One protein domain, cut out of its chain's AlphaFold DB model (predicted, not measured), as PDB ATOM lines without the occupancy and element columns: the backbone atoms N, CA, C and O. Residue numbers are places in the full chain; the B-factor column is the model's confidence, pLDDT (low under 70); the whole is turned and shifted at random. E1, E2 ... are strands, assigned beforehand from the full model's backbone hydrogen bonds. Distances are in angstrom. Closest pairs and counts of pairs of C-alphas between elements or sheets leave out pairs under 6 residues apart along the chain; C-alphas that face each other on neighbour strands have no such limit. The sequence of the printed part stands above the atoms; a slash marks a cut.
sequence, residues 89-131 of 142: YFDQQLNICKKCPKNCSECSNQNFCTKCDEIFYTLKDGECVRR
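Overview. This is residues 89 to 131 of the 142 residues of the protein "Insulin-like growth factor binding protein, N-terminal" of Pseudocohnilembus persalinus (UniProt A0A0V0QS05). This is a small rod of three two-stranded hairpins set one after another along its length: E1 and E2 at one end, E3 and E4 in the middle, E5 and E6 at the other end. Each hairpin is an antiparallel sheet of its own, and the contacts pass from one hairpin to the next, with E1 beside E3 and with E4 beside both E5 and E6. The printed part has 43 residues, with no named helix and six named strands in the order E1, E2, E3, E4, E5, E6; its class is all strand. It is only just compact, close to loose, with a radius of gyration of the C-alphas of 10.6 A, and its C-alphas span 34 by 16 by 11 A.

Arrangement. E1, residues 89 to 91, and E2, residues 96 to 99, form an antiparallel hairpin, their directions at 134 degrees; N 89 and O 98 are within hydrogen-bond range at 2.9 A, as are N 98 and O 89 at 2.8 A. E3, residues 104 to 109, has 7 pairs of C-alphas within 8 A of E1, the closest being those of Tyr 89 and Ser 108, 5.8 A apart. E2 and E3 are near each other, with 5 pairs of C-alphas within 10 A. E3 and E4, residues 112 to 116, form an antiparallel hairpin at 162 degrees, with N 105 and O 115 2.8 A apart and N 114 and O 106 2.8 A apart, both within hydrogen-bond range. E5, residues 121 to 124, and E6, residues 127 to 130, form an antiparallel hairpin at 140 degrees; N 124 and O 127 are within hydrogen-bond range at 2.8 A. The closest C-alphas of E4 and E5 are those of Cys 116 and Leu 123, 6.4 A apart, and those of E4 and E6 are Cys 113 and Glu 127, 5.5 A apart. E3 and E5 are apart, and E1 and E2 are both apart from E4, E5 and E6.

Along the chain. E1 begins at C-alpha 89, (27.657, 26.452, -14.224), and is 6.4 A long from first to last C-alpha; E2 is 9.9 A long. E3 begins at C-alpha 104, (37.794, 28.636, -17.682); it and E4 are each 10.8 A long. E5 is 9.4 A long, and E6, 9.7 A long, ends at C-alpha 130, (46.752, 34.788, -20.988).

Size, cuts and confidence. The two C-alphas farthest apart are those of Asn 95 and Arg 131, at 34.4 A. The printed part has no cut, and the five links between the strands are tight. The mean pLDDT of the printed part is 88.8, and no printed residue is under 70.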
ATOM      1  N   TYR A  89      28.389  25.795 -15.305       89.81
ATOM      2  CA  TYR A  89      27.657  26.452 -14.224       89.81
ATOM      3  C   TYR A  89      26.152  26.286 -14.436       89.81
ATOM      4  O   TYR A  89      25.682  26.123 -15.566       89.81
ATOM      5  N   PHE A  90      25.387  26.349 -13.351       87.81
ATOM      6  CA  PHE A  90      23.933  26.267 -13.417       87.81
ATOM      7  C   PHE A  90      23.318  27.634 -13.740       87.81
ATOM      8  O   PHE A  90      23.450  28.586 -12.970       87.81
ATOM      9  N   ASP A  91      22.629  27.734 -14.876       87.06
ATOM     10  CA  ASP A  91      21.863  28.914 -15.263       87.06
ATOM     11  C   ASP A  91      20.457  28.822 -14.659       87.06
ATOM     12  O   ASP A  91      19.597  28.096 -15.156       87.06
ATOM     13  N   GLN A  92      20.230  29.554 -13.565       79.69
ATOM     14  CA  GLN A  92      18.963  29.529 -12.826       79.69
ATOM     15  C   GLN A  92      17.770  30.036 -13.645       79.69
ATOM     16  O   GLN A  92      16.644  29.633 -13.374       79.69
ATOM     17  N   GLN A  93      17.995  30.919 -14.625       81.94
ATOM     18  CA  GLN A  93      16.912  31.482 -15.437       81.94
ATOM     19  C   GLN A  93      16.401  30.466 -16.455       81.94
ATOM     20  O   GLN A  93      15.201  30.385 -16.701       81.94
ATOM     21  N   LEU A  94      17.314  29.690 -17.036       80.75
ATOM     22  CA  LEU A  94      16.995  28.680 -18.042       80.75
ATOM     23  C   LEU A  94      16.849  27.266 -17.460       80.75
ATOM     24  O   LEU A  94      16.427  26.365 -18.177       80.75
ATOM     25  N   ASN A  95      17.188  27.069 -16.183       76.25
ATOM     26  CA  ASN A  95      17.224  25.777 -15.495       76.25
ATOM     27  C   ASN A  95      18.067  24.717 -16.239       76.25
ATOM     28  O   ASN A  95      17.690  23.551 -16.350       76.25
ATOM     29  N   ILE A  96      19.222  25.127 -16.771       78.56
ATOM     30  CA  ILE A  96      20.152  24.249 -17.497       78.56
ATOM     31  C   ILE A  96      21.593  24.494 -17.057       78.56
ATOM     32  O   ILE A  96      21.958  25.595 -16.645       78.56
ATOM     33  N   CYS A  97      22.447  23.485 -17.209       86.00
ATOM     34  CA  CYS A  97      23.886  23.669 -17.081       86.00
ATOM     35  C   CYS A  97      24.463  24.257 -18.374       86.00
ATOM     36  O   CYS A  97      24.303  23.689 -19.458       86.00
ATOM     37  N   LYS A  98      25.145  25.397 -18.268       91.62
ATOM     38  CA  LYS A  98      25.829  26.058 -19.387       91.62
ATOM     39  C   LYS A  98      27.332  25.936 -19.224       91.62
ATOM     40  O   LYS A  98      27.851  25.924 -18.112       91.62
ATOM     41  N   LYS A  99      28.041  25.853 -20.351       94.38
ATOM     42  CA  LYS A  99      29.508  25.835 -20.357       94.38
ATOM     43  C   LYS A  99      30.068  27.117 -19.752       94.38
ATOM     44  O   LYS A  99      29.527  28.202 -19.976       94.38
ATOM     45  N   CYS A 100      31.172  26.965 -19.036       94.94
ATOM     46  CA  CYS A 100      31.962  28.080 -18.555       94.94
ATOM     47  C   CYS A 100      32.537  28.928 -19.701       94.94
ATOM     48  O   CYS A 100      32.585  28.474 -20.852       94.94
ATOM     49  N   PRO A 101      32.964  30.170 -19.400       93.56
ATOM     50  CA  PRO A 101      33.648  31.032 -20.356       93.56
ATOM     51  C   PRO A 101      34.884  30.358 -20.957       93.56
ATOM     52  O   PRO A 101      35.432  29.403 -20.412       93.56
ATOM     53  N   LYS A 102      35.371  30.883 -22.082       90.62
ATOM     54  CA  LYS A 102      36.575  30.349 -22.726       90.62
ATOM     55  C   LYS A 102      37.786  30.414 -21.779       90.62
ATOM     56  O   LYS A 102      38.009  31.435 -21.132       90.62
ATOM     57  N   ASN A 103      38.610  29.362 -21.784       90.81
ATOM     58  CA  ASN A 103      39.805  29.197 -20.943       90.81
ATOM     59  C   ASN A 103      39.501  29.085 -19.432       90.81
ATOM     60  O   ASN A 103      40.392  29.338 -18.615       90.81
ATOM     61  N   CYS A 104      38.266  28.739 -19.057       93.75
ATOM     62  CA  CYS A 104      37.794  28.636 -17.682       93.75
ATOM     63  C   CYS A 104      37.304  27.212 -17.352       93.75
ATOM     64  O   CYS A 104      36.304  26.761 -17.911       93.75
ATOM     65  N   SER A 105      37.954  26.556 -16.385       93.38
ATOM     66  CA  SER A 105      37.618  25.199 -15.925       93.38
ATOM     67  C   SER A 105      36.504  25.174 -14.884       93.38
ATOM     68  O   SER A 105      35.759  24.197 -14.795       93.38
ATOM     69  N   GLU A 106      36.367  26.237 -14.092       93.06
ATOM     70  CA  GLU A 106      35.304  26.380 -13.093       93.06
ATOM     71  C   GLU A 106      34.833  27.833 -13.064       93.06
ATOM     72  O   GLU A 106      35.650  28.751 -12.964       93.06
ATOM     73  N   CYS A 107      33.522  28.059 -13.106       93.69
ATOM     74  CA  CYS A 107      32.906  29.383 -13.146       93.69
ATOM     75  C   CYS A 107      31.628  29.425 -12.300       93.69
ATOM     76  O   CYS A 107      30.981  28.401 -12.087       93.69
ATOM     77  N   SER A 108      31.243  30.618 -11.843       91.88
ATOM     78  CA  SER A 108      29.980  30.825 -11.121       91.88
ATOM     79  C   SER A 108      28.843  31.284 -12.036       91.88
ATOM     80  O   SER A 108      27.675  31.082 -11.711       91.88
ATOM     81  N   ASN A 109      29.167  31.901 -13.176       92.94
ATOM     82  CA  ASN A 109      28.218  32.302 -14.214       92.94
ATOM     83  C   ASN A 109      28.924  32.518 -15.571       92.94
ATOM     84  O   ASN A 109      30.134  32.320 -15.691       92.94
ATOM     85  N   GLN A 110      28.174  32.970 -16.585       94.12
ATOM     86  CA  GLN A 110      28.669  33.227 -17.947       94.12
ATOM     87  C   GLN A 110      29.811  34.251 -18.040       94.12
ATOM     88  O   GLN A 110      30.508  34.279 -19.048       94.12
ATOM     89  N   ASN A 111      29.988  35.102 -17.031       92.94
ATOM     90  CA  ASN A 111      30.941  36.212 -17.055       92.94
ATOM     91  C   ASN A 111      31.982  36.120 -15.937       92.94
ATOM     92  O   ASN A 111      32.874  36.954 -15.874       92.94
ATOM     93  N   PHE A 112      31.861  35.145 -15.034       94.88
ATOM     94  CA  PHE A 112      32.704  35.078 -13.850       94.88
ATOM     95  C   PHE A 112      33.330  33.698 -13.704       94.88
ATOM     96  O   PHE A 112      32.711  32.730 -13.256       94.88
ATOM     97  N   CYS A 113      34.594  33.635 -14.090       94.94
ATOM     98  CA  CYS A 113      35.468  32.505 -13.894       94.94
ATOM     99  C   CYS A 113      36.019  32.470 -12.465       94.94
ATOM    100  O   CYS A 113      36.342  33.492 -11.867       94.94
ATOM    101  N   THR A 114      36.166  31.267 -11.933       94.50
ATOM    102  CA  THR A 114      36.780  31.000 -10.624       94.50
ATOM    103  C   THR A 114      38.071  30.193 -10.742       94.50
ATOM    104  O   THR A 114      38.881  30.199  -9.818       94.50
ATOM    105  N   LYS A 115      38.309  29.543 -11.890       93.56
ATOM    106  CA  LYS A 115      39.522  28.771 -12.167       93.56
ATOM    107  C   LYS A 115      39.772  28.648 -13.667       93.56
ATOM    108  O   LYS A 115      38.864  28.300 -14.414       93.56
ATOM    109  N   CYS A 116      41.001  28.897 -14.107       92.81
ATOM    110  CA  CYS A 116      41.366  28.792 -15.522       92.81
ATOM    111  C   CYS A 116      41.681  27.348 -15.941       92.81
ATOM    112  O   CYS A 116      42.094  26.539 -15.111       92.81
ATOM    113  N   ASP A 117      41.467  27.024 -17.218       88.44
ATOM    114  CA  ASP A 117      41.685  25.679 -17.783       88.44
ATOM    115  C   ASP A 117      43.164  25.277 -17.837       88.44
ATOM    116  O   ASP A 117      43.504  24.116 -17.619       88.44
ATOM    117  N   GLU A 118      44.059  26.227 -18.120       84.19
ATOM    118  CA  GLU A 118      45.459  25.919 -18.417       84.19
ATOM    119  C   GLU A 118      46.447  26.722 -17.574       84.19
ATOM    120  O   GLU A 118      46.189  27.840 -17.119       84.19
ATOM    121  N   ILE A 119      47.660  26.176 -17.481       75.00
ATOM    122  CA  ILE A 119      48.821  26.804 -16.843       75.00
ATOM    123  C   ILE A 119      49.235  28.122 -17.514       75.00
ATOM    124  O   ILE A 119      49.933  28.908 -16.888       75.00
ATOM    125  N   PHE A 120      48.815  28.403 -18.750       80.81
ATOM    126  CA  PHE A 120      49.145  29.654 -19.443       80.81
ATOM    127  C   PHE A 120      48.185  30.805 -19.136       80.81
ATOM    128  O   PHE A 120      48.408  31.910 -19.624       80.81
ATOM    129  N   TYR A 121      47.143  30.589 -18.331       85.50
ATOM    130  CA  TYR A 121      46.197  31.631 -17.942       85.50
ATOM    131  C   TYR A 121      46.326  31.962 -16.452       85.50
ATOM    132  O   TYR A 121      46.770  31.158 -15.626       85.50
ATOM    133  N   THR A 122      45.966  33.192 -16.112       87.88
ATOM    134  CA  THR A 122      45.874  33.673 -14.735       87.88
ATOM    135  C   THR A 122      44.501  34.291 -14.538       87.88
ATOM    136  O   THR A 122      44.040  35.048 -15.390       87.88
ATOM    137  N   LEU A 123      43.863  33.977 -13.410       90.00
ATOM    138  CA  LEU A 123      42.590  34.576 -13.039       90.00
ATOM    139  C   LEU A 123      42.811  36.024 -12.585       90.00
ATOM    140  O   LEU A 123      43.582  36.270 -11.656       90.00
ATOM    141  N   LYS A 124      42.139  36.975 -13.232       90.31
ATOM    142  CA  LYS A 124      42.068  38.384 -12.830       90.31
ATOM    143  C   LYS A 124      40.630  38.863 -12.941       90.31
ATOM    144  O   LYS A 124      40.046  38.738 -14.007       90.31
ATOM    145  N   ASP A 125      40.077  39.375 -11.845       90.19
ATOM    146  CA  ASP A 125      38.737  39.981 -11.797       90.19
ATOM    147  C   ASP A 125      37.615  39.114 -12.403       90.19
ATOM    148  O   ASP A 125      36.672  39.615 -13.003       90.19
ATOM    149  N   GLY A 126      37.709  37.788 -12.240       90.69
ATOM    150  CA  GLY A 126      36.736  36.845 -12.801       90.69
ATOM    151  C   GLY A 126      36.992  36.456 -14.261       90.69
ATOM    152  O   GLY A 126      36.207  35.710 -14.833       90.69
ATOM    153  N   GLU A 127      38.098  36.883 -14.867       91.44
ATOM    154  CA  GLU A 127      38.476  36.523 -16.234       91.44
ATOM    155  C   GLU A 127      39.817  35.789 -16.295       91.44
ATOM    156  O   GLU A 127      40.757  36.058 -15.544       91.44
ATOM    157  N   CYS A 128      39.923  34.849 -17.233       90.50
ATOM    158  CA  CYS A 128      41.167  34.143 -17.513       90.50
ATOM    159  C   CYS A 128      41.961  34.880 -18.582       90.50
ATOM    160  O   CYS A 128      41.704  34.749 -19.781       90.50
ATOM    161  N   VAL A 129      42.971  35.626 -18.138       88.94
ATOM    162  CA  VAL A 129      43.876  36.359 -19.024       88.94
ATOM    163  C   VAL A 129      45.115  35.528 -19.320       88.94
ATOM    164  O   VAL A 129      45.688  34.890 -18.433       88.94
ATOM    165  N   ARG A 130      45.544  35.514 -20.586       85.50
ATOM    166  CA  ARG A 130      46.752  34.788 -20.988       85.50
ATOM    167  C   ARG A 130      47.975  35.431 -20.335       85.50
ATOM    168  O   ARG A 130      48.144  36.649 -20.391       85.50
ATOM    169  N   ARG A 131      48.853  34.617 -19.751       77.38
ATOM    170  CA  ARG A 131      50.161  35.049 -19.262       77.38
ATOM    171  C   ARG A 131      50.970  35.544 -20.451       77.38
ATOM    172  O   ARG A 131      51.311  34.779 -21.350       77.38
TER     173      ARG A 131